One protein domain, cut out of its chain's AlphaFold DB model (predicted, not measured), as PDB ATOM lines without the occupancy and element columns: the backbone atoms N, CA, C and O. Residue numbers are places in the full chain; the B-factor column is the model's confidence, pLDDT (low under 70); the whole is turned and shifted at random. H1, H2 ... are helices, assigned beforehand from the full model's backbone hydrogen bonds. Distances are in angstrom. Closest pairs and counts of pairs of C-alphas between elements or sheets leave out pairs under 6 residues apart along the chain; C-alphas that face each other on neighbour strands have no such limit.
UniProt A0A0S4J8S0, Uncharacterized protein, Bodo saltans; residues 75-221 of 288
ATOM      1  N   ILE A  75       2.109 214.975  -4.825       60.19
ATOM      2  CA  ILE A  75       3.052 213.854  -4.891       60.19
ATOM      3  C   ILE A  75       4.508 214.323  -4.711       60.19
ATOM      4  O   ILE A  75       5.296 213.647  -4.050       60.19
ATOM      5  N   GLY A  76       4.870 215.468  -5.290       59.25
ATOM      6  CA  GLY A  76       6.194 216.078  -5.173       59.25
ATOM      7  C   GLY A  76       6.483 216.592  -3.763       59.25
ATOM      8  O   GLY A  76       7.568 216.353  -3.238       59.25
ATOM      9  N   GLU A  77       5.498 217.211  -3.111       67.50
ATOM     10  CA  GLU A  77       5.625 217.663  -1.719       67.50
ATOM     11  C   GLU A  77       5.797 216.486  -0.761       67.50
ATOM     12  O   GLU A  77       6.733 216.459   0.034       67.50
ATOM     13  N   LYS A  78       4.981 215.440  -0.924       66.69
ATOM     14  CA  LYS A  78       5.091 214.209  -0.134       66.69
ATOM     15  C   LYS A  78       6.426 213.492  -0.320       66.69
ATOM     16  O   LYS A  78       6.954 212.877   0.606       66.69
ATOM     17  N   LYS A  79       6.981 213.551  -1.530       66.88
ATOM     18  CA  LYS A  79       8.321 213.040  -1.824       66.88
ATOM     19  C   LYS A  79       9.390 213.842  -1.082       66.88
ATOM     20  O   LYS A  79      10.276 213.235  -0.484       66.88
ATOM     21  N   ASN A  80       9.296 215.167  -1.088       71.50
ATOM     22  CA  ASN A  80      10.234 216.032  -0.375       71.50
ATOM     23  C   ASN A  80      10.138 215.848   1.145       71.50
ATOM     24  O   ASN A  80      11.164 215.790   1.816       71.50
ATOM     25  N   GLU A  81       8.929 215.665   1.676       77.06
ATOM     26  CA  GLU A  81       8.694 215.352   3.088       77.06
ATOM     27  C   GLU A  81       9.355 214.023   3.487       77.06
ATOM     28  O   GLU A  81      10.100 213.967   4.464       77.06
ATOM     29  N   LEU A  82       9.154 212.959   2.699       76.06
ATOM     30  CA  LEU A  82       9.782 211.657   2.946       76.06
ATOM     31  C   LEU A  82      11.312 211.720   2.853       76.06
ATOM     32  O   LEU A  82      12.002 211.087   3.653       76.06
ATOM     33  N   LEU A  83      11.848 212.493   1.905       75.94
ATOM     34  CA  LEU A  83      13.288 212.722   1.758       75.94
ATOM     35  C   LEU A  83      13.874 213.433   2.978       75.94
ATOM     36  O   LEU A  83      14.868 212.970   3.541       75.94
ATOM     37  N   ALA A  84      13.237 214.525   3.401       80.94
ATOM     38  CA  ALA A  84      13.641 215.283   4.576       80.94
ATOM     39  C   ALA A  84      13.567 214.415   5.837       80.94
ATOM     40  O   ALA A  84      14.498 214.402   6.640       80.94
ATOM     41  N   LEU A  85      12.500 213.625   5.980       83.75
ATOM     42  CA  LEU A  85      12.325 212.723   7.107       83.75
ATOM     43  C   LEU A  85      13.380 211.616   7.128       83.75
ATOM     44  O   LEU A  85      13.917 211.312   8.189       83.75
ATOM     45  N   ARG A  86      13.717 211.035   5.973       82.56
ATOM     46  CA  ARG A  86      14.786 210.036   5.863       82.56
ATOM     47  C   ARG A  86      16.120 210.623   6.305       82.56
ATOM     48  O   ARG A  86      16.786 210.015   7.136       82.56
ATOM     49  N   LEU A  87      16.497 211.783   5.770       81.94
ATOM     50  CA  LEU A  87      17.756 212.434   6.133       81.94
ATOM     51  C   LEU A  87      17.786 212.770   7.630       81.94
ATOM     52  O   LEU A  87      18.777 212.494   8.295       81.94
ATOM     53  N   ARG A  88      16.672 213.278   8.169       85.50
ATOM     54  CA  ARG A  88      16.524 213.605   9.591       85.50
ATOM     55  C   ARG A  88      16.636 212.382  10.493       85.50
ATOM     56  O   ARG A  88      17.287 212.476  11.520       85.50
ATOM     57  N   LEU A  89      15.992 211.265  10.141       85.00
ATOM     58  CA  LEU A  89      15.898 210.092  11.013       85.00
ATOM     59  C   LEU A  89      17.067 209.116  10.854       85.00
ATOM     60  O   LEU A  89      17.549 208.575  11.850       85.00
ATOM     61  N   VAL A  90      17.481 208.871   9.610       83.25
ATOM     62  CA  VAL A  90      18.394 207.789   9.205       83.25
ATOM     63  C   VAL A  90      19.758 208.329   8.746       83.25
ATOM     64  O   VAL A  90      20.731 207.582   8.768       83.25
ATOM     65  N   GLY A  91      19.855 209.605   8.363       77.44
ATOM     66  CA  GLY A  91      21.111 210.231   7.939       77.44
ATOM     67  C   GLY A  91      21.533 209.915   6.498       77.44
ATOM     68  O   GLY A  91      20.796 209.307   5.712       77.44
ATOM     69  N   GLU A  92      22.733 210.367   6.136       75.31
ATOM     70  CA  GLU A  92      23.378 210.055   4.853       75.31
ATOM     71  C   GLU A  92      23.749 208.582   4.779       75.31
ATOM     72  O   GLU A  92      24.075 208.013   5.808       75.31
ATOM     73  N   TYR A  93      23.752 207.969   3.589       67.62
ATOM     74  CA  TYR A  93      23.968 206.520   3.442       67.62
ATOM     75  C   TYR A  93      25.328 206.038   3.980       67.62
ATOM     76  O   TYR A  93      25.404 204.950   4.555       67.62
ATOM     77  N   ASP A  94      26.355 206.879   3.888       64.31
ATOM     78  CA  ASP A  94      27.721 206.558   4.315       64.31
ATOM     79  C   ASP A  94      27.970 206.863   5.806       64.31
ATOM     80  O   ASP A  94      28.958 206.412   6.382       64.31
ATOM     81  N   ALA A  95      27.040 207.567   6.464       64.56
ATOM     82  CA  ALA A  95      27.054 207.853   7.897       64.56
ATOM     83  C   ALA A  95      25.910 207.080   8.594       64.56
ATOM     84  O   ALA A  95      24.778 207.563   8.645       64.56
ATOM     85  N   PRO A  96      26.150 205.851   9.088       62.38
ATOM     86  CA  PRO A  96      25.103 204.941   9.573       62.38
ATOM     87  C   PRO A  96      24.448 205.331  10.897       62.38
ATOM     88  O   PRO A  96      23.550 204.631  11.356       62.38
ATOM     89  N   GLU A  97      24.852 206.426  11.535       72.06
ATOM     90  CA  GLU A  97      24.265 206.798  12.815       72.06
ATOM     91  C   GLU A  97      22.828 207.304  12.651       72.06
ATOM     92  O   GLU A  97      22.570 208.388  12.132       72.06
ATOM     93  N   ALA A  98      21.880 206.506  13.144       79.75
ATOM     94  CA  ALA A  98      20.503 206.936  13.316       79.75
ATOM     95  C   ALA A  98      20.435 208.180  14.212       79.75
ATOM     96  O   ALA A  98      21.155 208.290  15.207       79.75
ATOM     97  N   SER A  99      19.511 209.082  13.904       85.88
ATOM     98  CA  SER A  99      19.227 210.244  14.744       85.88
ATOM     99  C   SER A  99      18.815 209.850  16.159       85.88
ATOM    100  O   SER A  99      18.247 208.778  16.388       85.88
ATOM    101  N   GLN A 100      19.029 210.757  17.113       84.81
ATOM    102  CA  GLN A 100      18.606 210.533  18.493       84.81
ATOM    103  C   GLN A 100      17.101 210.256  18.603       84.81
ATOM    104  O   GLN A 100      16.695 209.348  19.319       84.81
ATOM    105  N   GLU A 101      16.301 210.963  17.809       88.94
ATOM    106  CA  GLU A 101      14.854 210.784  17.715       88.94
ATOM    107  C   GLU A 101      14.459 209.356  17.314       88.94
ATOM    108  O   GLU A 101      13.618 208.733  17.966       88.94
ATOM    109  N   LEU A 102      15.096 208.797  16.277       88.62
ATOM    110  CA  LEU A 102      14.819 207.426  15.849       88.62
ATOM    111  C   LEU A 102      15.281 206.407  16.902       88.62
ATOM    112  O   LEU A 102      14.599 205.410  17.133       88.62
ATOM    113  N   ARG A 103      16.407 206.659  17.578       88.19
ATOM    114  CA  ARG A 103      16.898 205.796  18.667       88.19
ATOM    115  C   ARG A 103      15.939 205.782  19.859       88.19
ATOM    116  O   ARG A 103      15.646 204.717  20.399       88.19
ATOM    117  N   ASP A 104      15.422 206.941  20.253       89.94
ATOM    118  CA  ASP A 104      14.435 207.068  21.331       89.94
ATOM    119  C   ASP A 104      13.133 206.351  20.976       89.94
ATOM    120  O   ASP A 104      12.579 205.621  21.800       89.94
ATOM    121  N   PHE A 105      12.688 206.488  19.726       91.94
ATOM    122  CA  PHE A 105      11.539 205.756  19.214       91.94
ATOM    123  C   PHE A 105      11.736 204.240  19.306       91.94
ATOM    124  O   PHE A 105      10.895 203.556  19.885       91.94
ATOM    125  N   ILE A 106      12.852 203.708  18.794       91.19
ATOM    126  CA  ILE A 106      13.136 202.261  18.799       91.19
ATOM    127  C   ILE A 106      13.079 201.695  20.222       91.19
ATOM    128  O   ILE A 106      12.484 200.638  20.435       91.19
ATOM    129  N   ARG A 107      13.641 202.418  21.198       89.88
ATOM    130  CA  ARG A 107      13.659 202.004  22.609       89.88
ATOM    131  C   ARG A 107      12.273 202.002  23.245       89.88
ATOM    132  O   ARG A 107      11.947 201.091  24.002       89.88
ATOM    133  N   ASN A 108      11.455 203.005  22.936       91.19
ATOM    134  CA  ASN A 108      10.226 203.266  23.683       91.19
ATOM    135  C   ASN A 108       8.951 202.794  22.970       91.19
ATOM    136  O   ASN A 108       7.895 202.724  23.603       91.19
ATOM    137  N   PHE A 109       9.010 202.427  21.684       91.06
ATOM    138  CA  PHE A 109       7.812 202.137  20.889       91.06
ATOM    139  C   PHE A 109       6.935 201.023  21.472       91.06
ATOM    140  O   PHE A 109       5.713 201.128  21.402       91.06
ATOM    141  N   GLN A 110       7.516 200.007  22.122       91.00
ATOM    142  CA  GLN A 110       6.760 198.923  22.777       91.00
ATOM    143  C   GLN A 110       5.800 199.416  23.870       91.00
ATOM    144  O   GLN A 110       4.817 198.744  24.174       91.00
ATOM    145  N   THR A 111       6.079 200.583  24.451       89.56
ATOM    146  CA  THR A 111       5.248 201.220  25.484       89.56
ATOM    147  C   THR A 111       4.298 202.279  24.920       89.56
ATOM    148  O   THR A 111       3.496 202.846  25.657       89.56
ATOM    149  N   SER A 112       4.362 202.549  23.612       89.44
ATOM    150  CA  SER A 112       3.537 203.567  22.963       89.44
ATOM    151  C   SER A 112       2.085 203.117  22.787       89.44
ATOM    152  O   SER A 112       1.793 201.934  22.587       89.44
ATOM    153  N   THR A 113       1.163 204.081  22.761       88.19
ATOM    154  CA  THR A 113      -0.256 203.827  22.477       88.19
ATOM    155  C   THR A 113      -0.447 203.130  21.130       88.19
ATOM    156  O   THR A 113      -1.194 202.160  21.055       88.19
ATOM    157  N   HIS A 114       0.292 203.538  20.089       86.75
ATOM    158  CA  HIS A 114       0.204 202.941  18.752       86.75
ATOM    159  C   HIS A 114       0.546 201.449  18.738       86.75
ATOM    160  O   HIS A 114      -0.109 200.680  18.040       86.75
ATOM    161  N   TYR A 115       1.526 201.013  19.533       87.62
ATOM    162  CA  TYR A 115       1.867 199.593  19.654       87.62
ATOM    163  C   TYR A 115       0.741 198.773  20.310       87.62
ATOM    164  O   TYR A 115       0.503 197.608  19.969       87.62
ATOM    165  N   LEU A 116       0.008 199.376  21.246       87.75
ATOM    166  CA  LEU A 116      -1.115 198.725  21.917       87.75
ATOM    167  C   LEU A 116      -2.355 198.670  21.015       87.75
ATOM    168  O   LEU A 116      -3.022 197.633  20.961       87.75
ATOM    169  N   THR A 117      -2.631 199.743  20.269       87.00
ATOM    170  CA  THR A 117      -3.868 199.905  19.494       87.00
ATOM    171  C   THR A 117      -3.792 199.378  18.062       87.00
ATOM    172  O   THR A 117      -4.813 198.942  17.539       87.00
ATOM    173  N   ASP A 118      -2.621 199.394  17.414       87.31
ATOM    174  CA  ASP A 118      -2.463 198.965  16.019       87.31
ATOM    175  C   ASP A 118      -1.781 197.580  15.930       87.31
ATOM    176  O   ASP A 118      -0.558 197.461  16.088       87.31
ATOM    177  N   PRO A 119      -2.540 196.498  15.653       84.56
ATOM    178  CA  PRO A 119      -1.979 195.154  15.566       84.56
ATOM    179  C   PRO A 119      -1.028 194.972  14.375       84.56
ATOM    180  O   PRO A 119      -0.159 194.100  14.434       84.56
ATOM    181  N   VAL A 120      -1.162 195.769  13.308       83.44
ATOM    182  CA  VAL A 120      -0.297 195.697  12.123       83.44
ATOM    183  C   VAL A 120       1.068 196.291  12.434       83.44
ATOM    184  O   VAL A 120       2.083 195.647  12.160       83.44
ATOM    185  N   LEU A 121       1.106 197.477  13.050       85.81
ATOM    186  CA  LEU A 121       2.362 198.095  13.483       85.81
ATOM    187  C   LEU A 121       3.057 197.250  14.549       85.81
ATOM    188  O   LEU A 121       4.263 197.021  14.454       85.81
ATOM    189  N   ARG A 122       2.298 196.719  15.517       89.06
ATOM    190  CA  ARG A 122       2.826 195.805  16.536       89.06
ATOM    191  C   ARG A 122       3.467 194.565  15.925       89.06
ATOM    192  O   ARG A 122       4.585 194.206  16.302       89.06
ATOM    193  N   GLU A 123       2.778 193.900  14.999       86.50
ATOM    194  CA  GLU A 123       3.309 192.709  14.332       86.50
ATOM    195  C   GLU A 123       4.575 193.045  13.536       86.50
ATOM    196  O   GLU A 123       5.586 192.356  13.688       86.50
ATOM    197  N   HIS A 124       4.553 194.120  12.741       86.56
ATOM    198  CA  HIS A 124       5.699 194.519  11.922       86.56
ATOM    199  C   HIS A 124       6.917 194.873  12.778       86.56
ATOM    200  O   HIS A 124       8.022 194.402  12.510       86.56
ATOM    201  N   PHE A 125       6.715 195.637  13.850       90.06
ATOM    202  CA  PHE A 125       7.765 195.983  14.803       90.06
ATOM    203  C   PHE A 125       8.364 194.737  15.467       90.06
ATOM    204  O   PHE A 125       9.582 194.561  15.481       90.06
ATOM    205  N   THR A 126       7.513 193.821  15.943       90.00
ATOM    206  CA  THR A 126       7.946 192.575  16.599       90.00
ATOM    207  C   THR A 126       8.752 191.686  15.652       90.00
ATOM    208  O   THR A 126       9.798 191.159  16.033       90.00
ATOM    209  N   LEU A 127       8.293 191.526  14.407       88.50
ATOM    210  CA  LEU A 127       9.008 190.755  13.389       88.50
ATOM    211  C   LEU A 127      10.350 191.399  13.037       88.50
ATOM    212  O   LEU A 127      11.350 190.690  12.938       88.50
ATOM    213  N   THR A 128      10.382 192.727  12.914       88.62
ATOM    214  CA  THR A 128      11.610 193.465  12.604       88.62
ATOM    215  C   THR A 128      12.642 193.305  13.720       88.62
ATOM    216  O   THR A 128      13.776 192.934  13.436       88.62
ATOM    217  N   ILE A 129      12.260 193.482  14.992       91.12
ATOM    218  CA  ILE A 129      13.167 193.248  16.131       91.12
ATOM    219  C   ILE A 129      13.637 191.798  16.180       91.12
ATOM    220  O   ILE A 129      14.806 191.540  16.452       91.12
ATOM    221  N   LYS A 130      12.744 190.834  15.931       89.44
ATOM    222  CA  LYS A 130      13.108 189.414  15.956       89.44
ATOM    223  C   LYS A 130      14.152 189.087  14.888       89.44
ATOM    224  O   LYS A 130      15.083 188.338  15.174       89.44
ATOM    225  N   HIS A 131      13.989 189.627  13.682       86.12
ATOM    226  CA  HIS A 131      14.901 189.401  12.565       86.12
ATOM    227  C   HIS A 131      16.239 190.132  12.769       86.12
ATOM    228  O   HIS A 131      17.302 189.534  12.644       86.12
ATOM    229  N   TYR A 132      16.187 191.391  13.202       87.50
ATOM    230  CA  TYR A 132      17.342 192.274  13.385       87.50
ATOM    231  C   TYR A 132      17.717 192.465  14.862       87.50
ATOM    232  O   TYR A 132      18.037 193.569  15.312       87.50
ATOM    233  N   ARG A 133      17.674 191.387  15.654       85.56
ATOM    234  CA  ARG A 133      17.858 191.458  17.116       85.56
ATOM    235  C   ARG A 133      19.185 192.104  17.514       85.56
ATOM    236  O   ARG A 133      19.234 192.858  18.480       85.56
ATOM    237  N   HIS A 134      20.247 191.814  16.769       82.44
ATOM    238  CA  HIS A 134      21.579 192.361  17.009       82.44
ATOM    239  C   HIS A 134      21.603 193.886  16.823       82.44
ATOM    240  O   HIS A 134      22.113 194.582  17.697       82.44
ATOM    241  N   PHE A 135      20.963 194.419  15.776       85.75
ATOM    242  CA  PHE A 135      20.846 195.865  15.564       85.75
ATOM    243  C   PHE A 135      19.943 196.551  16.587       85.75
ATOM    244  O   PHE A 135      20.241 197.661  17.020       85.75
ATOM    245  N   HIS A 136      18.873 195.891  17.035       86.00
ATOM    246  CA  HIS A 136      18.039 196.430  18.107       86.00
ATOM    247  C   HIS A 136      18.824 196.571  19.421       86.00
ATOM    248  O   HIS A 136      18.792 197.630  20.049       86.00
ATOM    249  N   THR A 137      19.558 195.528  19.828       83.06
ATOM    250  CA  THR A 137      20.444 195.582  21.004       83.06
ATOM    251  C   THR A 137      21.508 196.662  20.836       83.06
ATOM    252  O   THR A 137      21.771 197.408  21.772       83.06
ATOM    253  N   TYR A 138      22.074 196.774  19.635       79.81
ATOM    254  CA  TYR A 138      23.083 197.769  19.296       79.81
ATOM    255  C   TYR A 138      22.577 199.206  19.482       79.81
ATOM    256  O   TYR A 138      23.156 199.976  20.244       79.81
ATOM    257  N   VAL A 139      21.446 199.545  18.857       81.56
ATOM    258  CA  VAL A 139      20.831 200.878  18.957       81.56
ATOM    259  C   VAL A 139      20.364 201.187  20.382       81.56
ATOM    260  O   VAL A 139      20.447 202.330  20.828       81.56
ATOM    261  N   SER A 140      19.906 200.174  21.118       79.06
ATOM    262  CA  SER A 140      19.456 200.336  22.505       79.06
ATOM    263  C   SER A 140      20.611 200.490  23.500       79.06
ATOM    264  O   SER A 140      20.426 201.093  24.554       79.06
ATOM    265  N   GLY A 141      21.789 199.947  23.174       71.50
ATOM    266  CA  GLY A 141      22.956 199.861  24.054       71.50
ATOM    267  C   GLY A 141      23.825 201.118  24.132       71.50
ATOM    268  O   GLY A 141      24.828 201.094  24.838       71.50
ATOM    269  N   ASN A 142      23.463 202.212  23.443       62.75
ATOM    270  CA  ASN A 142      24.258 203.451  23.372       62.75
ATOM    271  C   ASN A 142      25.696 203.250  22.837       62.75
ATOM    272  O   ASN A 142      26.586 204.063  23.089       62.75
ATOM    273  N   THR A 143      25.942 202.179  22.086       58.94
ATOM    274  CA  THR A 143      27.261 201.890  21.525       58.94
ATOM    275  C   THR A 143      27.495 202.778  20.302       58.94
ATOM    276  O   THR A 143      26.747 202.689  19.332       58.94
ATOM    277  N   LEU A 144      28.516 203.638  20.328       56.09
ATOM    278  CA  LEU A 144      28.926 204.427  19.159       56.09
ATOM    279  C   LEU A 144      29.493 203.509  18.068       56.09
ATOM    280  O   LEU A 144      30.154 202.508  18.367       56.09
ATOM    281  N   ILE A 145      29.224 203.829  16.799       57.31
ATOM    282  CA  ILE A 145      29.759 203.070  15.667       57.31
ATOM    283  C   ILE A 145      31.238 203.429  15.543       57.31
ATOM    284  O   ILE A 145      31.584 204.580  15.290       57.31
ATOM    285  N   ASN A 146      32.135 202.449  15.677       53.94
ATOM    286  CA  ASN A 146      33.501 202.638  15.199       53.94
ATOM    287  C   ASN A 146      33.469 202.557  13.667       53.94
ATOM    288  O   ASN A 146      33.576 201.482  13.080       53.94
ATOM    289  N   THR A 147      33.265 203.706  13.025       53.84
ATOM    290  CA  THR A 147      33.064 203.875  11.575       53.84
ATOM    291  C   THR A 147      34.243 203.424  10.712       53.84
ATOM    292  O   THR A 147      34.135 203.405   9.491       53.84
ATOM    293  N   LYS A 148      35.365 203.018  11.316       47.50
ATOM    294  CA  LYS A 148      36.595 202.664  10.599       47.50
ATOM    295  C   LYS A 148      36.639 201.239  10.032       47.50
ATOM    296  O   LYS A 148      37.584 200.940   9.314       47.50
ATOM    297  N   ALA A 149      35.674 200.368  10.335       48.44
ATOM    298  CA  ALA A 149      35.726 198.959   9.922       48.44
ATOM    299  C   ALA A 149      34.345 198.341   9.636       48.44
ATOM    300  O   ALA A 149      34.087 197.195  10.001       48.44
ATOM    301  N   ILE A 150      33.425 199.101   9.040       55.81
ATOM    302  CA  ILE A 150      32.106 198.564   8.692       55.81
ATOM    303  C   ILE A 150      32.189 197.902   7.315       55.81
ATOM    304  O   ILE A 150      32.381 198.577   6.307       55.81
ATOM    305  N   GLU A 151      32.043 196.580   7.273       59.50
ATOM    306  CA  GLU A 151      31.895 195.833   6.023       59.50
ATOM    307  C   GLU A 151      30.598 196.261   5.301       59.50
ATOM    308  O   GLU A 151      29.554 196.446   5.935       59.50
ATOM    309  N   GLU A 152      30.631 196.410   3.970       57.91
ATOM    310  CA  GLU A 152      29.460 196.782   3.150       57.91
ATOM    311  C   GLU A 152      28.159 196.005   3.474       57.91
ATOM    312  O   GLU A 152      27.125 196.665   3.628       57.91
ATOM    313  N   PRO A 153      28.156 194.664   3.658       60.19
ATOM    314  CA  PRO A 153      26.931 193.923   3.989       60.19
ATOM    315  C   PRO A 153      26.313 194.314   5.339       60.19
ATOM    316  O   PRO A 153      25.091 194.362   5.465       60.19
ATOM    317  N   PHE A 154      27.126 194.675   6.341       69.62
ATOM    318  CA  PHE A 154      26.611 195.170   7.622       69.62
ATOM    319  C   PHE A 154      25.858 196.491   7.437       69.62
ATOM    320  O   PHE A 154      24.817 196.712   8.056       69.62
ATOM    321  N   THR A 155      26.370 197.368   6.569       74.38
ATOM    322  CA  THR A 155      25.756 198.674   6.301       74.38
ATOM    323  C   THR A 155      24.391 198.514   5.639       74.38
ATOM    324  O   THR A 155      23.446 199.197   6.028       74.38
ATOM    325  N   GLU A 156      24.248 197.596   4.683       77.38
ATOM    326  CA  GLU A 156      22.981 197.363   3.981       77.38
ATOM    327  C   GLU A 156      21.896 196.771   4.897       77.38
ATOM    328  O   GLU A 156      20.770 197.283   4.947       77.38
ATOM    329  N   ASP A 157      22.238 195.754   5.688       79.88
ATOM    330  CA  ASP A 157      21.299 195.137   6.627       79.88
ATOM    331  C   ASP A 157      20.901 196.110   7.747       79.88
ATOM    332  O   ASP A 157      19.724 196.204   8.120       79.88
ATOM    333  N   PHE A 158      21.854 196.905   8.243       83.31
ATOM    334  CA  PHE A 158      21.575 197.918   9.255       83.31
ATOM    335  C   PHE A 158      20.693 199.046   8.709       83.31
ATOM    336  O   PHE A 158      19.744 199.472   9.370       83.31
ATOM    337  N   ARG A 159      20.932 199.487   7.469       83.38
ATOM    338  CA  ARG A 159      20.068 200.453   6.769       83.38
ATOM    339  C   ARG A 159      18.657 199.923   6.586       83.38
ATOM    340  O   ARG A 159      17.703 200.672   6.777       83.38
ATOM    341  N   THR A 160      18.523 198.642   6.264       84.25
ATOM    342  CA  THR A 160      17.220 197.986   6.133       84.25
ATOM    343  C   THR A 160      16.476 197.977   7.465       84.25
ATOM    344  O   THR A 160      15.306 198.365   7.526       84.25
ATOM    345  N   PHE A 161      17.167 197.651   8.560       88.25
ATOM    346  CA  PHE A 161      16.613 197.758   9.908       88.25
ATOM    347  C   PHE A 161      16.152 199.186  10.245       88.25
ATOM    348  O   PHE A 161      14.998 199.383  10.639       88.25
ATOM    349  N   LEU A 162      17.012 200.192  10.050       88.88
ATOM    350  CA  LEU A 162      16.663 201.595  10.299       88.88
ATOM    351  C   LEU A 162      15.505 202.061   9.412       88.88
ATOM    352  O   LEU A 162      14.640 202.803   9.874       88.88
ATOM    353  N   GLY A 163      15.445 201.583   8.169       87.50
ATOM    354  CA  GLY A 163      14.369 201.893   7.240       87.50
ATOM    355  C   GLY A 163      13.013 201.368   7.704       87.50
ATOM    356  O   GLY A 163      12.017 202.094   7.659       87.50
ATOM    357  N   HIS A 164      12.967 200.147   8.246       87.94
ATOM    358  CA  HIS A 164      11.762 199.626   8.889       87.94
ATOM    359  C   HIS A 164      11.344 200.463  10.097       87.94
ATOM    360  O   HIS A 164      10.163 200.784  10.229       87.94
ATOM    361  N   MET A 165      12.288 200.851  10.955       91.88
ATOM    362  CA  MET A 165      11.981 201.667  12.133       91.88
ATOM    363  C   MET A 165      11.457 203.053  11.745       91.88
ATOM    364  O   MET A 165      10.451 203.498  12.292       91.88
ATOM    365  N   ALA A 166      12.064 203.698  10.745       89.50
ATOM    366  CA  ALA A 166      11.614 204.983  10.217       89.50
ATOM    367  C   ALA A 166      10.225 204.896   9.558       89.50
ATOM    368  O   ALA A 166       9.412 205.805   9.714       89.50
ATOM    369  N   ALA A 167       9.909 203.789   8.878       87.12
ATOM    370  CA  ALA A 167       8.579 203.567   8.313       87.12
ATOM    371  C   ALA A 167       7.499 203.417   9.396       87.12
ATOM    372  O   ALA A 167       6.420 203.993   9.264       87.12
ATOM    373  N   ILE A 168       7.784 202.676  10.473       88.56
ATOM    374  CA  ILE A 168       6.862 202.538  11.612       88.56
ATOM    375  C   ILE A 168       6.698 203.891  12.311       88.56
ATOM    376  O   ILE A 168       5.565 204.289  12.571       88.56
ATOM    377  N   TYR A 169       7.798 204.618  12.541       89.69
ATOM    378  CA  TYR A 169       7.769 205.978  13.078       89.69
ATOM    379  C   TYR A 169       6.837 206.859  12.236       89.69
ATOM    380  O   TYR A 169       5.858 207.384  12.760       89.69
ATOM    381  N   TYR A 170       7.061 206.923  10.920       86.06
ATOM    382  CA  TYR A 170       6.280 207.760  10.011       86.06
ATOM    383  C   TYR A 170       4.785 207.432  10.045       86.06
ATOM    384  O   TYR A 170       3.961 208.342  10.090       86.06
ATOM    385  N   ILE A 171       4.412 206.150  10.043       84.44
ATOM    386  CA  ILE A 171       2.998 205.749  10.101       84.44
ATOM    387  C   ILE A 171       2.398 206.039  11.481       84.44
ATOM    388  O   ILE A 171       1.232 206.403  11.564       84.44
ATOM    389  N   SER A 172       3.176 205.903  12.559       84.81
ATOM    390  CA  SER A 172       2.689 206.197  13.910       84.81
ATOM    391  C   SER A 172       2.444 207.691  14.139       84.81
ATOM    392  O   SER A 172       1.483 208.050  14.808       84.81
ATOM    393  N   THR A 173       3.262 208.571  13.553       81.25
ATOM    394  CA  THR A 173       3.146 210.027  13.740       81.25
ATOM    395  C   THR A 173       2.209 210.694  12.745       81.25
ATOM    396  O   THR A 173       1.658 211.757  13.020       81.25
ATOM    397  N   SER A 174       2.041 210.103  11.566       67.94
ATOM    398  CA  SER A 174       1.230 210.678  10.501       67.94
ATOM    399  C   SER A 174      -0.140 210.013  10.517       67.94
ATOM    400  O   SER A 174      -0.210 208.794  10.413       67.94
ATOM    401  N   ALA A 175      -1.230 210.784  10.570       53.88
ATOM    402  CA  ALA A 175      -2.623 210.308  10.567       53.88
ATOM    403  C   ALA A 175      -3.066 209.630   9.241       53.88
ATOM    404  O   ALA A 175      -4.179 209.824   8.754       53.88
ATOM    405  N   HIS A 176      -2.191 208.852   8.607       56.25
ATOM    406  CA  HIS A 176      -2.460 208.118   7.383       56.25
ATOM    407  C   HIS A 176      -3.273 206.864   7.707       56.25
ATOM    408  O   HIS A 176      -2.734 205.800   8.012       56.25
ATOM    409  N   SER A 177      -4.593 206.987   7.586       45.06
ATOM    410  CA  SER A 177      -5.510 205.853   7.584       45.06
ATOM    411  C   SER A 177      -5.204 204.935   6.398       45.06
ATOM    412  O   SER A 177      -5.373 205.329   5.246       45.06
ATOM    413  N   GLY A 178      -4.735 203.726   6.711       50.97
ATOM    414  CA  GLY A 178      -4.927 202.485   5.958       50.97
ATOM    415  C   GLY A 178      -4.746 202.542   4.442       50.97
ATOM    416  O   GLY A 178      -5.631 202.987   3.732       50.97
ATOM    417  N   THR A 179      -3.623 202.019   3.946       47.12
ATOM    418  CA  THR A 179      -3.483 201.259   2.670       47.12
ATOM    419  C   THR A 179      -2.020 201.167   2.237       47.12
ATOM    420  O   THR A 179      -1.668 200.299   1.438       47.12
ATOM    421  N   LYS A 180      -1.137 202.023   2.767       54.81
ATOM    422  CA  LYS A 180       0.283 201.980   2.412       54.81
ATOM    423  C   LYS A 180       0.959 200.773   3.040       54.81
ATOM    424  O   LYS A 180       0.948 200.568   4.250       54.81
ATOM    425  N   LYS A 181       1.549 199.962   2.176       71.62
ATOM    426  CA  LYS A 181       2.186 198.704   2.532       71.62
ATOM    427  C   LYS A 181       3.537 199.048   3.140       71.62
ATOM    428  O   LYS A 181       4.449 199.444   2.423       71.62
ATOM    429  N   LEU A 182       3.607 198.967   4.468       73.50
ATOM    430  CA  LEU A 182       4.731 199.363   5.329       73.50
ATOM    431  C   LEU A 182       6.098 198.917   4.780       73.50
ATOM    432  O   LEU A 182       7.072 199.657   4.848       73.50
ATOM    433  N   GLY A 183       6.124 197.765   4.119       67.94
ATOM    434  CA  GLY A 183       7.256 197.266   3.358       67.94
ATOM    435  C   GLY A 183       7.848 198.178   2.281       67.94
ATOM    436  O   GLY A 183       9.055 198.402   2.240       67.94
ATOM    437  N   GLY A 184       6.999 198.758   1.429       71.56
ATOM    438  CA  GLY A 184       7.435 199.699   0.393       71.56
ATOM    439  C   GLY A 184       8.015 200.980   0.995       71.56
ATOM    440  O   GLY A 184       9.048 201.461   0.536       71.56
ATOM    441  N   LEU A 185       7.406 201.474   2.080       76.69
ATOM    442  CA  LEU A 185       7.920 202.625   2.831       76.69
ATOM    443  C   LEU A 185       9.280 202.314   3.462       76.69
ATOM    444  O   LEU A 185      10.211 203.104   3.327       76.69
ATOM    445  N   ALA A 186       9.430 201.149   4.090       78.31
ATOM    446  CA  ALA A 186      10.691 200.745   4.699       78.31
ATOM    447  C   ALA A 186      11.842 200.701   3.688       78.31
ATOM    448  O   ALA A 186      12.922 201.221   3.970       78.31
ATOM    449  N   LYS A 187      11.583 200.177   2.483       76.19
ATOM    450  CA  LYS A 187      12.562 200.162   1.393       76.19
ATOM    451  C   LYS A 187      13.036 201.575   1.042       76.19
ATOM    452  O   LYS A 187      14.233 201.815   0.949       76.19
ATOM    453  N   THR A 188      12.123 202.542   0.941       74.62
ATOM    454  CA  THR A 188      12.509 203.927   0.615       74.62
ATOM    455  C   THR A 188      13.378 204.590   1.677       74.62
ATOM    456  O   THR A 188      14.261 205.375   1.342       74.62
ATOM    457  N   PHE A 189      13.205 204.244   2.952       76.88
ATOM    458  CA  PHE A 189      14.114 204.725   3.989       76.88
ATOM    459  C   PHE A 189      15.482 204.017   3.945       76.88
ATOM    460  O   PHE A 189      16.491 204.648   4.260       76.88
ATOM    461  N   ALA A 190      15.532 202.756   3.503       74.06
ATOM    462  CA  ALA A 190      16.745 201.936   3.452       74.06
ATOM    463  C   ALA A 190      17.646 202.183   2.221       74.06
ATOM    464  O   ALA A 190      18.861 202.008   2.308       74.06
ATOM    465  N   CYS A 191      17.085 202.590   1.078       66.75
ATOM    466  CA  CYS A 191      17.825 202.648  -0.188       66.75
ATOM    467  C   CYS A 191      18.940 203.705  -0.240       66.75
ATOM    468  O   CYS A 191      18.876 204.747   0.419       66.75
ATOM    469  N   LYS A 192      19.949 203.452  -1.092       62.44
ATOM    470  CA  LYS A 192      20.953 204.446  -1.516       62.44
ATOM    471  C   LYS A 192      20.244 205.631  -2.180       62.44
ATOM    472  O   LYS A 192      19.298 205.439  -2.942       62.44
ATOM    473  N   MET A 193      20.696 206.861  -1.908       55.56
ATOM    474  CA  MET A 193      20.017 208.084  -2.379       55.56
ATOM    475  C   MET A 193      19.831 208.143  -3.900       55.56
ATOM    476  O   MET A 193      18.852 208.718  -4.368       55.56
ATOM    477  N   THR A 194      20.723 207.506  -4.659       55.31
ATOM    478  CA  THR A 194      20.663 207.425  -6.122       55.31
ATOM    479  C   THR A 194      19.467 206.623  -6.647       55.31
ATOM    480  O   THR A 194      18.999 206.909  -7.742       55.31
ATOM    481  N   LEU A 195      18.921 205.682  -5.866       58.62
ATOM    482  CA  LEU A 195      17.808 204.800  -6.266       58.62
ATOM    483  C   LEU A 195      16.449 205.239  -5.698       58.62
ATOM    484  O   LEU A 195      15.400 204.687  -6.021       58.62
ATOM    485  N   LEU A 196      16.442 206.283  -4.870       57.75
ATOM    486  CA  LEU A 196      15.267 206.688  -4.108       57.75
ATOM    487  C   LEU A 196      14.125 207.215  -4.994       57.75
ATOM    488  O   LEU A 196      12.954 207.035  -4.669       57.75
ATOM    489  N   ALA A 197      14.440 207.840  -6.132       55.16
ATOM    490  CA  ALA A 197      13.426 208.305  -7.079       55.16
ATOM    491  C   ALA A 197      12.693 207.143  -7.775       55.16
ATOM    492  O   ALA A 197      11.477 207.222  -7.962       55.16
ATOM    493  N   GLU A 198      13.414 206.073  -8.115       58.28
ATOM    494  CA  GLU A 198      12.864 204.865  -8.739       58.28
ATOM    495  C   GLU A 198      12.032 204.059  -7.733       58.28
ATOM    496  O   GLU A 198      10.910 203.644  -8.035       58.28
ATOM    497  N   ASP A 199      12.513 203.929  -6.493       59.50
ATOM    498  CA  ASP A 199      11.798 203.209  -5.437       59.50
ATOM    499  C   ASP A 199      10.527 203.934  -4.967       59.50
ATOM    500  O   ASP A 199       9.504 203.289  -4.722       59.50
ATOM    501  N   LEU A 200      10.531 205.272  -4.912       61.31
ATOM    502  CA  LEU A 200       9.321 206.057  -4.631       61.31
ATOM    503  C   LEU A 200       8.245 205.864  -5.713       61.31
ATOM    504  O   LEU A 200       7.057 205.804  -5.388       61.31
ATOM    505  N   ALA A 201       8.641 205.740  -6.984       58.69
ATOM    506  CA  ALA A 201       7.719 205.446  -8.082       58.69
ATOM    507  C   ALA A 201       7.175 204.004  -8.010       58.69
ATOM    508  O   ALA A 201       6.014 203.759  -8.351       58.69
ATOM    509  N   ALA A 202       7.979 203.054  -7.518       54.16
ATOM    510  CA  ALA A 202       7.569 201.666  -7.307       54.16
ATOM    511  C   ALA A 202       6.594 201.494  -6.123       54.16
ATOM    512  O   ALA A 202       5.675 200.676  -6.211       54.16
ATOM    513  N   MET A 203       6.711 202.304  -5.059       55.66
ATOM    514  CA  MET A 203       5.827 202.245  -3.878       55.66
ATOM    515  C   MET A 203       4.334 202.397  -4.188       55.66
ATOM    516  O   MET A 203       3.497 201.894  -3.441       55.66
ATOM    517  N   GLN A 204       3.981 203.122  -5.253       55.97
ATOM    518  CA  GLN A 204       2.581 203.308  -5.646       55.97
ATOM    519  C   GLN A 204       1.994 202.068  -6.338       55.97
ATOM    520  O   GLN A 204       0.775 201.942  -6.420       55.97
ATOM    521  N   LYS A 205       2.843 201.163  -6.843       51.91
ATOM    522  CA  LYS A 205       2.437 200.073  -7.740       51.91
ATOM    523  C   LYS A 205       2.571 198.680  -7.131       51.91
ATOM    524  O   LYS A 205       1.829 197.791  -7.541       51.91
ATOM    525  N   SER A 206       3.473 198.461  -6.173       52.22
ATOM    526  CA  SER A 206       3.761 197.117  -5.661       52.22
ATOM    527  C   SER A 206       3.442 196.930  -4.182       52.22
ATOM    528  O   SER A 206       3.512 197.824  -3.339       52.22
ATOM    529  N   GLU A 207       3.054 195.699  -3.867       55.72
ATOM    530  CA  GLU A 207       3.090 195.190  -2.509       55.72
ATOM    531  C   GLU A 207       4.554 195.061  -2.099       55.72
ATOM    532  O   GLU A 207       5.286 194.394  -2.819       55.72
ATOM    533  N   GLY A 208       4.990 195.760  -1.039       58.53
ATOM    534  CA  GLY A 208       6.399 195.763  -0.626       58.53
ATOM    535  C   GLY A 208       6.968 194.341  -0.602       58.53
ATOM    536  O   GLY A 208       6.339 193.444  -0.047       58.53
ATOM    537  N   ASP A 209       8.105 194.139  -1.266       62.22
ATOM    538  CA  ASP A 209       8.809 192.849  -1.347       62.22
ATOM    539  C   ASP A 209       9.996 192.802  -0.375       62.22
ATOM    540  O   ASP A 209      11.011 192.154  -0.604       62.22
ATOM    541  N   ASP A 210       9.906 193.571   0.709       68.94
ATOM    542  CA  ASP A 210      10.891 193.524   1.776       68.94
ATOM    543  C   ASP A 210      10.781 192.210   2.555       68.94
ATOM    544  O   ASP A 210       9.728 191.562   2.633       68.94
ATOM    545  N   VAL A 211      11.891 191.859   3.201       66.88
ATOM    546  CA  VAL A 211      12.048 190.623   3.970       66.88
ATOM    547  C   VAL A 211      10.948 190.466   5.023       66.88
ATOM    548  O   VAL A 211      10.444 189.359   5.216       66.88
ATOM    549  N   ILE A 212      10.499 191.546   5.670       75.12
ATOM    550  CA  ILE A 212       9.468 191.464   6.711       75.12
ATOM    551  C   ILE A 212       8.080 191.218   6.105       75.12
ATOM    552  O   ILE A 212       7.334 190.374   6.616       75.12
ATOM    553  N   THR A 213       7.735 191.864   4.988       71.56
ATOM    554  CA  THR A 213       6.486 191.574   4.263       71.56
ATOM    555  C   THR A 213       6.462 190.137   3.735       71.56
ATOM    556  O   THR A 213       5.431 189.462   3.830       71.56
ATOM    557  N   LEU A 214       7.594 189.618   3.252       71.00
ATOM    558  CA  LEU A 214       7.730 188.218   2.842       71.00
ATOM    559  C   LEU A 214       7.557 187.244   4.016       71.00
ATOM    560  O   LEU A 214       6.785 186.287   3.908       71.00
ATOM    561  N   LEU A 215       8.201 187.505   5.158       70.81
ATOM    562  CA  LEU A 215       8.042 186.702   6.378       70.81
ATOM    563  C   LEU A 215       6.590 186.704   6.876       70.81
ATOM    564  O   LEU A 215       6.072 185.669   7.304       70.81
ATOM    565  N   ARG A 216       5.894 187.841   6.764       70.50
ATOM    566  CA  ARG A 216       4.469 187.945   7.097       70.50
ATOM    567  C   ARG A 216       3.614 187.060   6.188       70.50
ATOM    568  O   ARG A 216       2.808 186.279   6.689       70.50
ATOM    569  N   LYS A 217       3.838 187.114   4.870       70.19
ATOM    570  CA  LYS A 217       3.136 186.270   3.884       70.19
ATOM    571  C   LYS A 217       3.374 184.775   4.119       70.19
ATOM    572  O   LYS A 217       2.439 183.983   3.984       70.19
ATOM    573  N   GLN A 218       4.589 184.380   4.505       66.19
ATOM    574  CA  GLN A 218       4.913 182.989   4.854       66.19
ATOM    575  C   GLN A 218       4.158 182.509   6.101       66.19
ATOM    576  O   GLN A 218       3.641 181.394   6.113       66.19
ATOM    577  N   LYS A 219       4.025 183.357   7.128       62.00
ATOM    578  CA  LYS A 219       3.262 183.033   8.343       62.00
ATOM    579  C   LYS A 219       1.767 182.842   8.057       62.00
ATOM    580  O   LYS A 219       1.150 181.959   8.640       62.00
ATOM    581  N   THR A 220       1.194 183.607   7.127       59.28
ATOM    582  CA  THR A 220      -0.211 183.453   6.699       59.28
ATOM    583  C   THR A 220      -0.446 182.215   5.823       59.28
ATOM    584  O   THR A 220      -1.572 181.741   5.723       59.28
ATOM    585  N   THR A 221       0.597 181.674   5.185       55.50
ATOM    586  CA  THR A 221       0.505 180.487   4.315       55.50
ATOM    587  C   THR A 221       0.927 179.183   4.988       55.50
ATOM    588  O   THR A 221       0.891 178.139   4.334       55.50
TER     589      THR A 221
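This is residues 75 to 221 of the 288 residues of an uncharacterized protein of Bodo saltans (UniProt A0A0S4J8S0). The long helix H6 runs through the middle of the domain, with H2 and H4 packed on one side of it and H1 and H7 on the other, where H8 folds back along H7 as a hairpin. Residues 174 to 179 stick out. The printed part has 147 residues with nine named helices, H1 to H9 in order, and no named strand: all helix, compact, radius of gyration of the C-alphas 14.6 A, spans 41 by 33 by 29 A.

H1, residues 75 to 90, touches H2, residues 100 to 111, about perpendicular at 90 degrees, with residues 89 to 90 alone; the closest C-alphas, Leu 89 and Leu 102, are 5.6 A apart. H3, residues 113 to 117, and H4, residues 119 to 131, touch only at the corner, C-alphas of Tyr 115 and Arg 122 closest at 5.0 A. H5, residues 133 to 140, touches H2, C-alphas of Arg 107 and Ser 140 closest at 6.0 A. The hub H6, residues 152 to 173, touches H1, H2, H4 and H7, residues 182 to 190; its closest C-alphas to H7 are Gly 163 and Phe 189, 4.3 A. H7 and H8, residues 193 to 202, form a hairpin at 18 degrees, C-alphas of Thr 188 and Leu 196 closest at 6.1 A. H9, residues 211 to 220, only just touches H4, with 3 pairs of C-alphas within 8 A, the closest Thr 128 and Ile 212 at 6.6 A. Every O i to N i+4 pair is within hydrogen-bond range except in H2, 6 of 8, and H8, 4 of 6.

H1 begins at C-alpha 75 (3.052, 213.854, -4.891) and is 21.7 A long; H6 is 31.3 A; H9 ends at C-alpha 220 (-0.211, 183.453, 6.699).

The farthest C-alphas, Lys 148 and Thr 221, are 42.8 A apart. The printed part has no cut; H5 to H6 is the long link. Mean pLDDT of the printed part is 74.1, with 55 residues under 70, among them 142 to 154 and 191 to 211.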